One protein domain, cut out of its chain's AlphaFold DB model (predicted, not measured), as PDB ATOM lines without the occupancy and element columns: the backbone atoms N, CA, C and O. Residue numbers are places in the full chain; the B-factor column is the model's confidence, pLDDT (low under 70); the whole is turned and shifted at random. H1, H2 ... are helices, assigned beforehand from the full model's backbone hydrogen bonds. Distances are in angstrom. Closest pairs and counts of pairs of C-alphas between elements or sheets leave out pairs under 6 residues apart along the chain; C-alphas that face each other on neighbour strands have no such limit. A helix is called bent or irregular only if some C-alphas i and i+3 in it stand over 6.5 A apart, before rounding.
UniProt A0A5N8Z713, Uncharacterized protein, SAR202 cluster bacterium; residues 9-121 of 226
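This is residues 9 to 121 of the 226 residues of an uncharacterized protein of SAR202 cluster bacterium (UniProt A0A5N8Z713). A long helix, H2, runs through the middle, with H9 and H7 beside it; the centres of these three make a triangle, and H7 runs opposite to the other two. H4 crosses H2, H3 packs on the last residues of H2, H1 and H6 lie near H2, and H5 lies farther out, near H4 and H6; residues 100 to 105, at the corner from H7 to H8, stick out. The printed part has 113 residues, with nine named helices, H1 to H9 in order, and no named strand: the class is all helix. It is compact, with a radius of gyration of the C-alphas of 13.6 A, and spans 36 by 30 by 28 A.

H1, residues 9 to 17, is close to but not clearly touching H2, residues 20 to 37; their closest C-alphas, of Phe 15 and His 23, are 6.6 A apart. H2 is the hub, touching four helices. With its residues 32 to 36 alone it touches H3, residues 40 to 44; the closest C-alphas, of Arg 35 and Leu 43, are 5.5 A apart. With residues 25 to 32 alone it touches H4, residues 50 to 58, the same way at a steep tilt of 61 degrees; the closest C-alphas, of Ile 28 and Ser 52, are 6.7 A apart. H5, residues 62 to 68, is apart from H2 and close to but not clearly touching H4, with the C-alphas of Leu 58 and Phe 65 closest at 5.1 A. H6, residues 74 to 78, only just touches H2, with 3 pairs of C-alphas within 8 A, the closest those of Ile 33 and Phe 78 at 6.6 A. H7, residues 84 to 101, is close to but not clearly touching H2, opposite ways at a shallow tilt of 22 degrees; the closest C-alphas, of Leu 27 and Leu 91, are 7.6 A apart. H8, residues 104 to 109, and H7 touch only at the corner, and only just, with 3 pairs of C-alphas within 8 A, the closest those of Asp 98 and Gly 104 at 6.7 A. H9, residues 111 to 120, touches H2 the same way at a shallow tilt of 29 degrees, with the C-alphas of Gly 31 and Leu 120 closest at 5.0 A. Every O i to N i+4 pair is within hydrogen-bond range in H1, H3, H5, H6 and H7, but 12 of 14 in H2, 4 of 5 in H4, 5 of 6 in H9 and 0 of 2 in H8, where 1 of 3 O i to N i+3 pairs is.

H1 begins at C-alpha 9, (36.461, -53.564, -21.405). H2 is 26.5 A long, H7 25.0 A and H9 14.4 A; H9 ends at C-alpha 120, (25.976, -35.100, -28.083). H8 is irregular, with C-alphas 105 and 108 7.3 A apart, and H2 only just, with C-alphas 21 and 24 6.9 A apart.

The C-alphas farthest apart, of Gly 39 and Thr 103, are 38.1 A apart. The printed part has no cut, and each link between helices is tight. The mean pLDDT of the printed part is 85.7; residues 100 to 107 are under 70.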
ATOM      1  N   GLU A   9      36.962 -52.317 -22.002       89.31
ATOM      2  CA  GLU A   9      36.461 -53.564 -21.405       89.31
ATOM      3  C   GLU A   9      35.637 -53.331 -20.135       89.31
ATOM      4  O   GLU A   9      34.647 -54.024 -19.892       89.31
ATOM      5  N   ASP A  10      36.047 -52.374 -19.304       90.75
ATOM      6  CA  ASP A  10      35.345 -52.056 -18.064       90.75
ATOM      7  C   ASP A  10      34.060 -51.283 -18.341       90.75
ATOM      8  O   ASP A  10      33.067 -51.490 -17.642       90.75
ATOM      9  N   TRP A  11      34.061 -50.445 -19.378       89.56
ATOM     10  CA  TRP A  11      32.860 -49.800 -19.889       89.56
ATOM     11  C   TRP A  11      31.859 -50.833 -20.405       89.56
ATOM     12  O   TRP A  11      30.720 -50.844 -19.949       89.56
ATOM     13  N   HIS A  12      32.279 -51.769 -21.259       88.12
ATOM     14  CA  HIS A  12      31.390 -52.825 -21.747       88.12
ATOM     15  C   HIS A  12      30.824 -53.682 -20.608       88.12
ATOM     16  O   HIS A  12      29.640 -54.019 -20.630       88.12
ATOM     17  N   LYS A  13      31.629 -54.005 -19.585       89.31
ATOM     18  CA  LYS A  13      31.151 -54.716 -18.384       89.31
ATOM     19  C   LYS A  13      30.147 -53.884 -17.589       89.31
ATOM     20  O   LYS A  13      29.119 -54.421 -17.187       89.31
ATOM     21  N   LEU A  14      30.439 -52.602 -17.354       87.75
ATOM     22  CA  LEU A  14      29.532 -51.677 -16.671       87.75
ATOM     23  C   LEU A  14      28.189 -51.622 -17.396       87.75
ATOM     24  O   LEU A  14      27.143 -51.838 -16.794       87.75
ATOM     25  N   PHE A  15      28.254 -51.383 -18.700       84.75
ATOM     26  CA  PHE A  15      27.107 -51.210 -19.565       84.75
ATOM     27  C   PHE A  15      26.263 -52.488 -19.639       84.75
ATOM     28  O   PHE A  15      25.063 -52.450 -19.393       84.75
ATOM     29  N   SER A  16      26.893 -53.650 -19.829       83.12
ATOM     30  CA  SER A  16      26.196 -54.948 -19.870       83.12
ATOM     31  C   SER A  16      25.529 -55.333 -18.543       83.12
ATOM     32  O   SER A  16      24.531 -56.051 -18.549       83.12
ATOM     33  N   ASN A  17      26.077 -54.884 -17.408       86.06
ATOM     34  CA  ASN A  17      25.531 -55.168 -16.077       86.06
ATOM     35  C   ASN A  17      24.491 -54.136 -15.617       86.06
ATOM     36  O   ASN A  17      23.721 -54.420 -14.698       86.06
ATOM     37  N   ALA A  18      24.471 -52.942 -16.215       84.38
ATOM     38  CA  ALA A  18      23.487 -51.918 -15.900       84.38
ATOM     39  C   ALA A  18      22.089 -52.341 -16.391       84.38
ATOM     40  O   ALA A  18      21.974 -52.953 -17.459       84.38
ATOM     41  N   PRO A  19      21.010 -51.992 -15.660       82.31
ATOM     42  CA  PRO A  19      19.653 -52.133 -16.175       82.31
ATOM     43  C   PRO A  19      19.531 -51.426 -17.521       82.31
ATOM     44  O   PRO A  19      20.050 -50.323 -17.690       82.31
ATOM     45  N   TYR A  20      18.827 -52.036 -18.468       78.19
ATOM     46  CA  TYR A  20      18.740 -51.490 -19.821       78.19
ATOM     47  C   TYR A  20      18.173 -50.068 -19.858       78.19
ATOM     48  O   TYR A  20      18.596 -49.234 -20.648       78.19
ATOM     49  N   GLU A  21      17.228 -49.756 -18.978       77.62
ATOM     50  CA  GLU A  21      16.618 -48.432 -18.885       77.62
ATOM     51  C   GLU A  21      17.654 -47.336 -18.584       77.62
ATOM     52  O   GLU A  21      17.415 -46.164 -18.878       77.62
ATOM     53  N   LYS A  22      18.814 -47.718 -18.029       83.81
ATOM     54  CA  LYS A  22      19.944 -46.839 -17.711       83.81
ATOM     55  C   LYS A  22      20.976 -46.736 -18.832       83.81
ATOM     56  O   LYS A  22      21.856 -45.888 -18.736       83.81
ATOM     57  N   HIS A  23      20.884 -47.543 -19.888       89.31
ATOM     58  CA  HIS A  23      21.840 -47.542 -21.004       89.31
ATOM     59  C   HIS A  23      21.883 -46.182 -21.703       89.31
ATOM     60  O   HIS A  23      22.946 -45.571 -21.814       89.31
ATOM     61  N   LEU A  24      20.716 -45.646 -22.068       90.50
ATOM     62  CA  LEU A  24      20.629 -44.315 -22.676       90.50
ATOM     63  C   LEU A  24      21.048 -43.205 -21.703       90.50
ATOM     64  O   LEU A  24      21.685 -42.248 -22.128       90.50
ATOM     65  N   ASP A  25      20.742 -43.332 -20.407       91.94
ATOM     66  CA  ASP A  25      21.164 -42.351 -19.396       91.94
ATOM     67  C   ASP A  25      22.694 -42.312 -19.267       91.94
ATOM     68  O   ASP A  25      23.287 -41.234 -19.224       91.94
ATOM     69  N   LEU A  26      23.337 -43.485 -19.255       92.06
ATOM     70  CA  LEU A  26      24.793 -43.627 -19.237       92.06
ATOM     71  C   LEU A  26      25.439 -43.017 -20.482       92.06
ATOM     72  O   LEU A  26      26.415 -42.275 -20.354       92.06
ATOM     73  N   LEU A  27      24.887 -43.283 -21.670       93.69
ATOM     74  CA  LEU A  27      25.372 -42.664 -22.904       93.69
ATOM     75  C   LEU A  27      25.169 -41.147 -22.895       93.69
ATOM     76  O   LEU A  27      26.080 -40.425 -23.288       93.69
ATOM     77  N   ILE A  28      24.031 -40.638 -22.408       94.31
ATOM     78  CA  ILE A  28      23.786 -39.190 -22.310       94.31
ATOM     79  C   ILE A  28      24.828 -38.535 -21.406       94.31
ATOM     80  O   ILE A  28      25.431 -37.540 -21.803       94.31
ATOM     81  N   VAL A  29      25.072 -39.097 -20.219       93.38
ATOM     82  CA  VAL A  29      26.101 -38.589 -19.301       93.38
ATOM     83  C   VAL A  29      27.464 -38.567 -19.984       93.38
ATOM     84  O   VAL A  29      28.155 -37.551 -19.949       93.38
ATOM     85  N   LEU A  30      27.833 -39.666 -20.642       92.81
ATOM     86  CA  LEU A  30      29.107 -39.775 -21.339       92.81
ATOM     87  C   LEU A  30      29.226 -38.744 -22.479       92.81
ATOM     88  O   LEU A  30      30.262 -38.096 -22.614       92.81
ATOM     89  N   GLY A  31      28.153 -38.529 -23.240       93.56
ATOM     90  CA  GLY A  31      28.079 -37.500 -24.274       93.56
ATOM     91  C   GLY A  31      28.186 -36.080 -23.710       93.56
ATOM     92  O   GLY A  31      28.878 -35.240 -24.280       93.56
ATOM     93  N   ILE A  32      27.565 -35.799 -22.558       92.62
ATOM     94  CA  ILE A  32      27.701 -34.503 -21.872       92.62
ATOM     95  C   ILE A  32      29.150 -34.282 -21.425       92.62
ATOM     96  O   ILE A  32      29.671 -33.180 -21.606       92.62
ATOM     97  N   ILE A  33      29.815 -35.307 -20.879       91.25
ATOM     98  CA  ILE A  33      31.235 -35.241 -20.487       91.25
ATOM     99  C   ILE A  33      32.103 -34.942 -21.712       91.25
ATOM    100  O   ILE A  33      32.896 -34.000 -21.681       91.25
ATOM    101  N   TYR A  34      31.896 -35.684 -22.804       91.44
ATOM    102  CA  TYR A  34      32.594 -35.472 -24.071       91.44
ATOM    103  C   TYR A  34      32.445 -34.021 -24.559       91.44
ATOM    104  O   TYR A  34      33.445 -33.327 -24.737       91.44
ATOM    105  N   ARG A  35      31.217 -33.497 -24.660       90.75
ATOM    106  CA  ARG A  35      30.972 -32.118 -25.130       90.75
ATOM    107  C   ARG A  35      31.488 -31.053 -24.170       90.75
ATOM    108  O   ARG A  35      31.941 -30.003 -24.607       90.75
ATOM    109  N   SER A  36      31.480 -31.330 -22.869       88.75
ATOM    110  CA  SER A  36      32.082 -30.436 -21.873       88.75
ATOM    111  C   SER A  36      33.600 -30.335 -22.042       88.75
ATOM    112  O   SER A  36      34.166 -29.272 -21.790       88.75
ATOM    113  N   SER A  37      34.261 -31.406 -22.499       87.44
ATOM    114  CA  SER A  37      35.706 -31.401 -22.768       87.44
ATOM    115  C   SER A  37      36.099 -30.516 -23.961       87.44
ATOM    116  O   SER A  37      37.225 -30.024 -24.012       87.44
ATOM    117  N   GLU A  38      35.154 -30.232 -24.866       87.12
ATOM    118  CA  GLU A  38      35.315 -29.287 -25.981       87.12
ATOM    119  C   GLU A  38      35.122 -27.814 -25.546       87.12
ATOM    120  O   GLU A  38      35.381 -26.896 -26.325       87.12
ATOM    121  N   GLY A  39      34.694 -27.573 -24.298       85.25
ATOM    122  CA  GLY A  39      34.498 -26.251 -23.696       85.25
ATOM    123  C   GLY A  39      33.043 -25.939 -23.323       85.25
ATOM    124  O   GLY A  39      32.097 -26.528 -23.839       85.25
ATOM    125  N   GLU A  40      32.839 -24.963 -22.427       79.75
ATOM    126  CA  GLU A  40      31.498 -24.623 -21.916       79.75
ATOM    127  C   GLU A  40      30.506 -24.201 -23.013       79.75
ATOM    128  O   GLU A  40      29.315 -24.497 -22.922       79.75
ATOM    129  N   GLU A  41      30.976 -23.507 -24.053       81.75
ATOM    130  CA  GLU A  41      30.123 -23.068 -25.164       81.75
ATOM    131  C   GLU A  41      29.611 -24.245 -26.001       81.75
ATOM    132  O   GLU A  41      28.470 -24.206 -26.466       81.75
ATOM    133  N   ALA A  42      30.408 -25.311 -26.145       82.88
ATOM    134  CA  ALA A  42      30.026 -26.494 -26.909       82.88
ATOM    135  C   ALA A  42      28.793 -27.171 -26.302       82.88
ATOM    136  O   ALA A  42      27.868 -27.507 -27.038       82.88
ATOM    137  N   LEU A  43      28.727 -27.289 -24.971       81.88
ATOM    138  CA  LEU A  43      27.555 -27.830 -24.280       81.88
ATOM    139  C   LEU A  43      26.374 -26.845 -24.267       81.88
ATOM    140  O   LEU A  43      25.239 -27.261 -24.487       81.88
ATOM    141  N   ARG A  44      26.613 -25.543 -24.042       81.00
ATOM    142  CA  ARG A  44      25.537 -24.527 -23.997       81.00
ATOM    143  C   ARG A  44      24.773 -24.398 -25.314       81.00
ATOM    144  O   ARG A  44      23.592 -24.066 -25.293       81.00
ATOM    145  N   ASN A  45      25.436 -24.657 -26.437       83.75
ATOM    146  CA  ASN A  45      24.820 -24.617 -27.763       83.75
ATOM    147  C   ASN A  45      23.982 -25.868 -28.079       83.75
ATOM    148  O   ASN A  45      23.304 -25.905 -29.107       83.75
ATOM    149  N   ILE A  46      24.010 -26.890 -27.217       85.88
ATOM    150  CA  ILE A  46      23.202 -28.098 -27.375       85.88
ATOM    151  C   ILE A  46      21.865 -27.883 -26.676       85.88
ATOM    152  O   ILE A  46      21.774 -27.825 -25.451       85.88
ATOM    153  N   ASP A  47      20.805 -27.813 -27.473       86.81
ATOM    154  CA  ASP A  47      19.429 -27.742 -26.985       86.81
ATOM    155  C   ASP A  47      18.968 -29.123 -26.481       86.81
ATOM    156  O   ASP A  47      18.318 -29.878 -27.209       86.81
ATOM    157  N   LEU A  48      19.399 -29.501 -25.270       91.06
ATOM    158  CA  LEU A  48      18.971 -30.728 -24.585       91.06
ATOM    159  C   LEU A  48      17.525 -30.610 -24.088       91.06
ATOM    160  O   LEU A  48      17.050 -29.530 -23.738       91.06
ATOM    161  N   SER A  49      16.832 -31.743 -23.981       90.50
ATOM    162  CA  SER A  49      15.416 -31.789 -23.612       90.50
ATOM    163  C   SER A  49      15.094 -32.896 -22.603       90.50
ATOM    164  O   SER A  49      15.878 -33.816 -22.384       90.50
ATOM    165  N   GLY A  50      13.923 -32.797 -21.963       88.44
ATOM    166  CA  GLY A  50      13.391 -33.840 -21.077       88.44
ATOM    167  C   GLY A  50      14.383 -34.306 -20.005       88.44
ATOM    168  O   GLY A  50      14.985 -33.491 -19.302       88.44
ATOM    169  N   ASP A  51      14.554 -35.623 -19.902       88.12
ATOM    170  CA  ASP A  51      15.437 -36.274 -18.930       88.12
ATOM    171  C   ASP A  51      16.906 -35.847 -19.074       88.12
ATOM    172  O   ASP A  51      17.605 -35.733 -18.069       88.12
ATOM    173  N   SER A  52      17.376 -35.535 -20.286       91.00
ATOM    174  CA  SER A  52      18.764 -35.117 -20.528       91.00
ATOM    175  C   SER A  52      19.111 -33.824 -19.781       91.00
ATOM    176  O   SER A  52      20.217 -33.677 -19.261       91.00
ATOM    177  N   VAL A  53      18.149 -32.900 -19.652       90.12
ATOM    178  CA  VAL A  53      18.312 -31.662 -18.863       90.12
ATOM    179  C   VAL A  53      18.403 -31.971 -17.370       90.12
ATOM    180  O   VAL A  53      19.161 -31.324 -16.647       90.12
ATOM    181  N   ILE A  54      17.631 -32.952 -16.895       89.50
ATOM    182  CA  ILE A  54      17.667 -33.391 -15.496       89.50
ATOM    183  C   ILE A  54      19.027 -34.027 -15.198       89.50
ATOM    184  O   ILE A  54      19.652 -33.656 -14.207       89.50
ATOM    185  N   LEU A  55      19.521 -34.900 -16.079       90.25
ATOM    186  CA  LEU A  55      20.841 -35.526 -15.959       90.25
ATOM    187  C   LEU A  55      21.965 -34.484 -15.928       90.25
ATOM    188  O   LEU A  55      22.779 -34.503 -15.007       90.25
ATOM    189  N   ALA A  56      21.960 -33.517 -16.850       88.75
ATOM    190  CA  ALA A  56      22.944 -32.433 -16.866       88.75
ATOM    191  C   ALA A  56      22.949 -31.619 -15.556       88.75
ATOM    192  O   ALA A  56      24.006 -31.243 -15.054       88.75
ATOM    193  N   ARG A  57      21.770 -31.368 -14.965       87.31
ATOM    194  CA  ARG A  57      21.655 -30.689 -13.662       87.31
ATOM    195  C   ARG A  57      22.144 -31.555 -12.509       87.31
ATOM    196  O   ARG A  57      22.823 -31.036 -11.629       87.31
ATOM    197  N   LEU A  58      21.806 -32.847 -12.511       89.38
ATOM    198  CA  LEU A  58      22.270 -33.794 -11.497       89.38
ATOM    199  C   LEU A  58      23.793 -33.868 -11.489       89.38
ATOM    200  O   LEU A  58      24.371 -33.827 -10.417       89.38
ATOM    201  N   MET A  59      24.447 -33.861 -12.653       87.25
ATOM    202  CA  MET A  59      25.914 -33.837 -12.750       87.25
ATOM    203  C   MET A  59      26.557 -32.611 -12.074       87.25
ATOM    204  O   MET A  59      27.725 -32.670 -11.706       87.25
ATOM    205  N   GLY A  60      25.811 -31.519 -11.863       83.75
ATOM    206  CA  GLY A  60      26.251 -30.368 -11.066       83.75
ATOM    207  C   GLY A  60      26.120 -30.552  -9.546       83.75
ATOM    208  O   GLY A  60      26.573 -29.694  -8.789       83.75
ATOM    209  N   ASN A  61      25.500 -31.643  -9.086       87.69
ATOM    210  CA  ASN A  61      25.341 -32.017  -7.682       87.69
ATOM    211  C   ASN A  61      25.819 -33.463  -7.458       87.69
ATOM    212  O   ASN A  61      25.067 -34.424  -7.627       87.69
ATOM    213  N   ASN A  62      27.074 -33.600  -7.026       80.00
ATOM    214  CA  ASN A  62      27.751 -34.890  -6.885       80.00
ATOM    215  C   ASN A  62      27.000 -35.907  -6.012       80.00
ATOM    216  O   ASN A  62      27.015 -37.090  -6.338       80.00
ATOM    217  N   GLU A  63      26.350 -35.473  -4.927       85.62
ATOM    218  CA  GLU A  63      25.630 -36.383  -4.023       85.62
ATOM    219  C   GLU A  63      24.390 -36.966  -4.705       85.62
ATOM    220  O   GLU A  63      24.230 -38.184  -4.766       85.62
ATOM    221  N   SER A  64      23.552 -36.110  -5.300       86.50
ATOM    222  CA  SER A  64      22.350 -36.552  -6.020       86.50
ATOM    223  C   SER A  64      22.683 -37.361  -7.275       86.50
ATOM    224  O   SER A  64      21.945 -38.276  -7.637       86.50
ATOM    225  N   PHE A  65      23.791 -37.044  -7.948       87.62
ATOM    226  CA  PHE A  65      24.258 -37.819  -9.093       87.62
ATOM    227  C   PHE A  65      24.719 -39.219  -8.682       87.62
ATOM    228  O   PHE A  65      24.314 -40.200  -9.302       87.62
ATOM    229  N   ALA A  66      25.516 -39.321  -7.613       85.94
ATOM    230  CA  ALA A  66      25.963 -40.604  -7.082       85.94
ATOM    231  C   ALA A  66      24.783 -41.480  -6.628       85.94
ATOM    232  O   ALA A  66      24.794 -42.679  -6.877       85.94
ATOM    233  N   GLU A  67      23.745 -40.885  -6.034       87.69
ATOM    234  CA  GLU A  67      22.516 -41.600  -5.669       87.69
ATOM    235  C   GLU A  67      21.745 -42.104  -6.907       87.69
ATOM    236  O   GLU A  67      21.317 -43.256  -6.957       87.69
ATOM    237  N   ALA A  68      21.596 -41.272  -7.945       85.69
ATOM    238  CA  ALA A  68      20.866 -41.629  -9.169       85.69
ATOM    239  C   ALA A  68      21.560 -42.711 -10.025       85.69
ATOM    240  O   ALA A  68      20.903 -43.378 -10.843       85.69
ATOM    241  N   PHE A  69      22.872 -42.862  -9.836       86.75
ATOM    242  CA  PHE A  69      23.750 -43.828 -10.492       86.75
ATOM    243  C   PHE A  69      24.426 -44.752  -9.461       86.75
ATOM    244  O   PHE A  69      25.601 -45.092  -9.605       86.75
ATOM    245  N   ASP A  70      23.689 -45.171  -8.423       85.62
ATOM    246  CA  ASP A  70      24.188 -46.129  -7.429       85.62
ATOM    247  C   ASP A  70      24.760 -47.394  -8.096       85.62
ATOM    248  O   ASP A  70      24.234 -47.906  -9.089       85.62
ATOM    249  N   GLY A  71      25.885 -47.877  -7.571       82.56
ATOM    250  CA  GLY A  71      26.657 -48.973  -8.165       82.56
ATOM    251  C   GLY A  71      27.555 -48.586  -9.351       82.56
ATOM    252  O   GLY A  71      28.300 -49.440  -9.836       82.56
ATOM    253  N   ILE A  72      27.549 -47.324  -9.796       85.88
ATOM    254  CA  ILE A  72      28.447 -46.809 -10.838       85.88
ATOM    255  C   ILE A  72      29.507 -45.908 -10.203       85.88
ATOM    256  O   ILE A  72      29.228 -45.071  -9.345       85.88
ATOM    257  N   ASP A  73      30.755 -46.055 -10.642       87.44
ATOM    258  CA  ASP A  73      31.851 -45.219 -10.167       87.44
ATOM    259  C   ASP A  73      31.841 -43.869 -10.895       87.44
ATOM    260  O   ASP A  73      32.506 -43.680 -11.915       87.44
ATOM    261  N   VAL A  74      31.038 -42.931 -10.387       86.31
ATOM    262  CA  VAL A  74      30.823 -41.617 -11.019       86.31
ATOM    263  C   VAL A  74      32.115 -40.813 -11.173       86.31
ATOM    264  O   VAL A  74      32.302 -40.145 -12.183       86.31
ATOM    265  N   GLU A  75      33.049 -40.922 -10.225       85.25
ATOM    266  CA  GLU A  75      34.355 -40.261 -10.320       85.25
ATOM    267  C   GLU A  75      35.141 -40.809 -11.516       85.25
ATOM    268  O   GLU A  75      35.643 -40.043 -12.335       85.25
ATOM    269  N   ARG A  76      35.183 -42.138 -11.667       88.69
ATOM    270  CA  ARG A  76      35.817 -42.799 -12.814       88.69
ATOM    271  C   ARG A  76      35.179 -42.385 -14.141       88.69
ATOM    272  O   ARG A  76      35.893 -42.191 -15.126       88.69
ATOM    273  N   LEU A  77      33.855 -42.231 -14.159       88.06
ATOM    274  CA  LEU A  77      33.089 -41.816 -15.332       88.06
ATOM    275  C   LEU A  77      33.521 -40.433 -15.841       88.06
ATOM    276  O   LEU A  77      33.802 -40.298 -17.027       88.06
ATOM    277  N   PHE A  78      33.676 -39.444 -14.953       88.19
ATOM    278  CA  PHE A  78      34.099 -38.083 -15.324       88.19
ATOM    279  C   PHE A  78      35.503 -37.996 -15.941       88.19
ATOM    280  O   PHE A  78      35.783 -37.051 -16.673       88.19
ATOM    281  N   TYR A  79      36.376 -38.970 -15.674       87.62
ATOM    282  CA  TYR A  79      37.719 -39.033 -16.264       87.62
ATOM    283  C   TYR A  79      37.799 -39.925 -17.511       87.62
ATOM    284  O   TYR A  79      38.879 -40.083 -18.079       87.62
ATOM    285  N   THR A  80      36.690 -40.539 -17.923       88.38
ATOM    286  CA  THR A  80      36.657 -41.477 -19.050       88.38
ATOM    287  C   THR A  80      36.551 -40.735 -20.376       88.38
ATOM    288  O   THR A  80      35.666 -39.903 -20.559       88.38
ATOM    289  N   TYR A  81      37.429 -41.083 -21.318       89.12
ATOM    290  CA  TYR A  81      37.427 -40.556 -22.678       89.12
ATOM    291  C   TYR A  81      37.704 -41.680 -23.679       89.12
ATOM    292  O   TYR A  81      38.565 -42.528 -23.436       89.12
ATOM    293  N   PHE A  82      36.993 -41.669 -24.804       91.69
ATOM    294  CA  PHE A  82      37.173 -42.603 -25.918       91.69
ATOM    295  C   PHE A  82      37.460 -41.838 -27.217       91.69
ATOM    296  O   PHE A  82      37.319 -40.622 -27.262       91.69
ATOM    297  N   SER A  83      37.885 -42.526 -28.281       92.31
ATOM    298  CA  SER A  83      37.961 -41.888 -29.602       92.31
ATOM    299  C   SER A  83      36.562 -41.640 -30.177       92.31
ATOM    300  O   SER A  83      35.622 -42.365 -29.844       92.31
ATOM    301  N   ASP A  84      36.434 -40.672 -31.090       93.19
ATOM    302  CA  ASP A  84      35.179 -40.375 -31.802       93.19
ATOM    303  C   ASP A  84      34.572 -41.627 -32.442       93.19
ATOM    304  O   ASP A  84      33.384 -41.895 -32.289       93.19
ATOM    305  N   GLU A  85      35.413 -42.450 -33.072       93.19
ATOM    306  CA  GLU A  85      35.032 -43.737 -33.661       93.19
ATOM    307  C   GLU A  85      34.387 -44.673 -32.628       93.19
ATOM    308  O   GLU A  85      33.403 -45.343 -32.924       93.19
ATOM    309  N   LYS A  86      34.899 -44.702 -31.390       92.50
ATOM    310  CA  LYS A  86      34.330 -45.532 -30.320       92.50
ATOM    311  C   LYS A  86      33.050 -44.954 -29.741       92.50
ATOM    312  O   LYS A  86      32.144 -45.724 -29.430       92.50
ATOM    313  N   TYR A  87      32.939 -43.633 -29.623       92.56
ATOM    314  CA  TYR A  87      31.662 -43.001 -29.286       92.56
ATOM    315  C   TYR A  87      30.584 -43.350 -30.314       92.56
ATOM    316  O   TYR A  87      29.497 -43.790 -29.940       92.56
ATOM    317  N   GLU A  88      30.913 -43.215 -31.596       92.69
ATOM    318  CA  GLU A  88      30.035 -43.551 -32.710       92.69
ATOM    319  C   GLU A  88      29.614 -45.035 -32.691       92.69
ATOM    320  O   GLU A  88      28.422 -45.338 -32.787       92.69
ATOM    321  N   GLU A  89      30.559 -45.963 -32.502       92.00
ATOM    322  CA  GLU A  89      30.267 -47.400 -32.382       92.00
ATOM    323  C   GLU A  89      29.272 -47.696 -31.248       92.00
ATOM    324  O   GLU A  89      28.255 -48.347 -31.489       92.00
ATOM    325  N   MET A  90      29.511 -47.169 -30.039       91.75
ATOM    326  CA  MET A  90      28.632 -47.392 -28.880       91.75
ATOM    327  C   MET A  90      27.214 -46.853 -29.106       91.75
ATOM    328  O   MET A  90      26.233 -47.496 -28.731       91.75
ATOM    329  N   LEU A  91      27.090 -45.681 -29.739       92.62
ATOM    330  CA  LEU A  91      25.793 -45.108 -30.100       92.62
ATOM    331  C   LEU A  91      25.030 -46.023 -31.068       92.62
ATOM    332  O   LEU A  91      23.821 -46.215 -30.913       92.62
ATOM    333  N   PHE A  92      25.718 -46.580 -32.068       90.31
ATOM    334  CA  PHE A  92      25.087 -47.434 -33.070       90.31
ATOM    335  C   PHE A  92      24.728 -48.817 -32.566       90.31
ATOM    336  O   PHE A  92      23.688 -49.333 -32.975       90.31
ATOM    337  N   GLU A  93      25.543 -49.410 -31.698       88.44
ATOM    338  CA  GLU A  93      25.206 -50.674 -31.041       88.44
ATOM    339  C   GLU A  93      23.876 -50.546 -30.291       88.44
ATOM    340  O   GLU A  93      22.958 -51.337 -30.523       88.44
ATOM    341  N   GLU A  94      23.717 -49.482 -29.500       88.50
ATOM    342  CA  GLU A  94      22.465 -49.219 -28.789       88.50
ATOM    343  C   GLU A  94      21.305 -48.874 -29.720       88.50
ATOM    344  O   GLU A  94      20.183 -49.337 -29.505       88.50
ATOM    345  N   TRP A  95      21.554 -48.101 -30.780       88.62
ATOM    346  CA  TRP A  95      20.522 -47.787 -31.770       88.62
ATOM    347  C   TRP A  95      19.994 -49.060 -32.434       88.62
ATOM    348  O   TRP A  95      18.782 -49.271 -32.538       88.62
ATOM    349  N   ASP A  96      20.900 -49.945 -32.854       84.38
ATOM    350  CA  ASP A  96      20.534 -51.210 -33.471       84.38
ATOM    351  C   ASP A  96      19.769 -52.115 -32.492       84.38
ATOM    352  O   ASP A  96      18.793 -52.754 -32.900       84.38
ATOM    353  N   LEU A  97      20.146 -52.145 -31.211       79.75
ATOM    354  CA  LEU A  97      19.435 -52.904 -30.177       79.75
ATOM    355  C   LEU A  97      18.033 -52.341 -29.897       79.75
ATOM    356  O   LEU A  97      17.065 -53.107 -29.870       79.75
ATOM    357  N   ASP A  98      17.885 -51.028 -29.742       77.06
ATOM    358  CA  ASP A  98      16.603 -50.399 -29.400       77.06
ATOM    359  C   ASP A  98      15.586 -50.491 -30.546       77.06
ATOM    360  O   ASP A  98      14.429 -50.869 -30.345       77.06
ATOM    361  N   ILE A  99      16.008 -50.210 -31.784       71.25
ATOM    362  CA  ILE A  99      15.101 -50.283 -32.938       71.25
ATOM    363  C   ILE A  99      14.727 -51.739 -33.268       71.25
ATOM    364  O   ILE A  99      13.581 -52.009 -33.653       71.25
ATOM    365  N   TRP A 100      15.659 -52.691 -33.114       65.00
ATOM    366  CA  TRP A 100      15.498 -54.037 -33.685       65.00
ATOM    367  C   TRP A 100      15.329 -55.167 -32.681       65.00
ATOM    368  O   TRP A 100      14.538 -56.074 -32.950       65.00
ATOM    369  N   ALA A 101      16.023 -55.137 -31.545       57.19
ATOM    370  CA  ALA A 101      15.910 -56.189 -30.537       57.19
ATOM    371  C   ALA A 101      14.682 -55.993 -29.629       57.19
ATOM    372  O   ALA A 101      14.182 -56.962 -29.058       57.19
ATOM    373  N   LYS A 102      14.151 -54.764 -29.524       55.97
ATOM    374  CA  LYS A 102      13.107 -54.405 -28.549       55.97
ATOM    375  C   LYS A 102      11.860 -53.844 -29.200       55.97
ATOM    376  O   LYS A 102      11.558 -52.674 -29.058       55.97
ATOM    377  N   THR A 103      11.123 -54.700 -29.915       52.75
ATOM    378  CA  THR A 103       9.726 -54.457 -30.338       52.75
ATOM    379  C   THR A 103       9.416 -52.969 -30.583       52.75
ATOM    380  O   THR A 103       8.593 -52.432 -29.846       52.75
ATOM    381  N   GLY A 104      10.099 -52.304 -31.538       51.72
ATOM    382  CA  GLY A 104      10.272 -50.831 -31.667       51.72
ATOM    383  C   GLY A 104       9.027 -49.916 -31.652       51.72
ATOM    384  O   GLY A 104       9.106 -48.714 -31.888       51.72
ATOM    385  N   LEU A 105       7.858 -50.472 -31.354       50.72
ATOM    386  CA  LEU A 105       6.615 -49.820 -30.977       50.72
ATOM    387  C   LEU A 105       6.713 -48.929 -29.727       50.72
ATOM    388  O   LEU A 105       5.877 -48.044 -29.615       50.72
ATOM    389  N   ASN A 106       7.684 -49.118 -28.819       61.97
ATOM    390  CA  ASN A 106       7.810 -48.319 -27.583       61.97
ATOM    391  C   ASN A 106       8.847 -47.185 -27.654       61.97
ATOM    392  O   ASN A 106       8.979 -46.416 -26.698       61.97
ATOM    393  N   ASN A 107       9.533 -47.024 -28.788       65.25
ATOM    394  CA  ASN A 107      10.656 -46.083 -28.922       65.25
ATOM    395  C   ASN A 107      10.204 -44.619 -28.828       65.25
ATOM    396  O   ASN A 107      11.005 -43.726 -28.561       65.25
ATOM    397  N   TYR A 108       8.902 -44.357 -28.974       70.75
ATOM    398  CA  TYR A 108       8.328 -43.032 -28.750       70.75
ATOM    399  C   TYR A 108       8.543 -42.528 -27.310       70.75
ATOM    400  O   TYR A 108       8.666 -41.320 -27.122       70.75
ATOM    401  N   ASN A 109       8.637 -43.419 -26.312       78.25
ATOM    402  CA  ASN A 109       8.853 -43.034 -24.909       78.25
ATOM    403  C   ASN A 109      10.253 -42.455 -24.662       78.25
ATOM    404  O   ASN A 109      10.429 -41.633 -23.770       78.25
ATOM    405  N   VAL A 110      11.241 -42.871 -25.458       85.25
ATOM    406  CA  VAL A 110      12.653 -42.475 -25.311       85.25
ATOM    407  C   VAL A 110      13.154 -41.635 -26.489       85.25
ATOM    408  O   VAL A 110      14.335 -41.317 -26.582       85.25
ATOM    409  N   LEU A 111      12.253 -41.206 -27.378       88.38
ATOM    410  CA  LEU A 111      12.590 -40.449 -28.585       88.38
ATOM    411  C   LEU A 111      13.359 -39.153 -28.289       88.38
ATOM    412  O   LEU A 111      14.248 -38.780 -29.050       88.38
ATOM    413  N   ALA A 112      13.023 -38.466 -27.193       90.94
ATOM    414  CA  ALA A 112      13.733 -37.261 -26.766       90.94
ATOM    415  C   ALA A 112      15.202 -37.561 -26.412       90.94
ATOM    416  O   ALA A 112      16.090 -36.848 -26.869       90.94
ATOM    417  N   LYS A 113      15.457 -38.669 -25.699       92.12
ATOM    418  CA  LYS A 113      16.815 -39.129 -25.366       92.12
ATOM    419  C   LYS A 113      17.623 -39.424 -26.623       92.12
ATOM    420  O   LYS A 113      18.747 -38.958 -26.741       92.12
ATOM    421  N   TRP A 114      17.027 -40.109 -27.598       92.88
ATOM    422  CA  TRP A 114      17.687 -40.361 -28.881       92.88
ATOM    423  C   TRP A 114      18.043 -39.079 -29.630       92.88
ATOM    424  O   TRP A 114      19.172 -38.927 -30.092       92.88
ATOM    425  N   LYS A 115      17.105 -38.127 -29.720       93.44
ATOM    426  CA  LYS A 115      17.368 -36.820 -30.343       93.44
ATOM    427  C   LYS A 115      18.532 -36.098 -29.666       93.44
ATOM    428  O   LYS A 115      19.299 -35.446 -30.362       93.44
ATOM    429  N   ASP A 116      18.658 -36.204 -28.350       94.56
ATOM    430  CA  ASP A 116      19.744 -35.573 -27.603       94.56
ATOM    431  C   ASP A 116      21.075 -36.315 -27.759       94.56
ATOM    432  O   ASP A 116      22.094 -35.670 -27.996       94.56
ATOM    433  N   LEU A 117      21.075 -37.650 -27.746       94.81
ATOM    434  CA  LEU A 117      22.266 -38.459 -28.021       94.81
ATOM    435  C   LEU A 117      22.890 -38.118 -29.378       94.81
ATOM    436  O   LEU A 117      24.093 -37.882 -29.452       94.81
ATOM    437  N   PHE A 118      22.076 -37.978 -30.427       93.62
ATOM    438  CA  PHE A 118      22.567 -37.586 -31.752       93.62
ATOM    439  C   PHE A 118      23.130 -36.158 -31.825       93.62
ATOM    440  O   PHE A 118      23.848 -35.845 -32.771       93.62
ATOM    441  N   LYS A 119      22.819 -35.283 -30.859       92.19
ATOM    442  CA  LYS A 119      23.445 -33.951 -30.740       92.19
ATOM    443  C   LYS A 119      24.738 -33.984 -29.919       92.19
ATOM    444  O   LYS A 119      25.561 -33.079 -30.049       92.19
ATOM    445  N   LEU A 120      24.862 -34.961 -29.019       93.25
ATOM    446  CA  LEU A 120      25.976 -35.100 -28.083       93.25
ATOM    447  C   LEU A 120      27.147 -35.879 -28.685       93.25
ATOM    448  O   LEU A 120      28.294 -35.560 -28.390       93.25
ATOM    449  N   PHE A 121      26.863 -36.899 -29.492       91.69
ATOM    450  CA  PHE A 121      27.878 -37.806 -30.016       91.69
ATOM    451  C   PHE A 121      28.436 -37.321 -31.358       91.69
ATOM    452  O   PHE A 121      27.680 -36.788 -32.178       91.69
TER     453      PHE A 121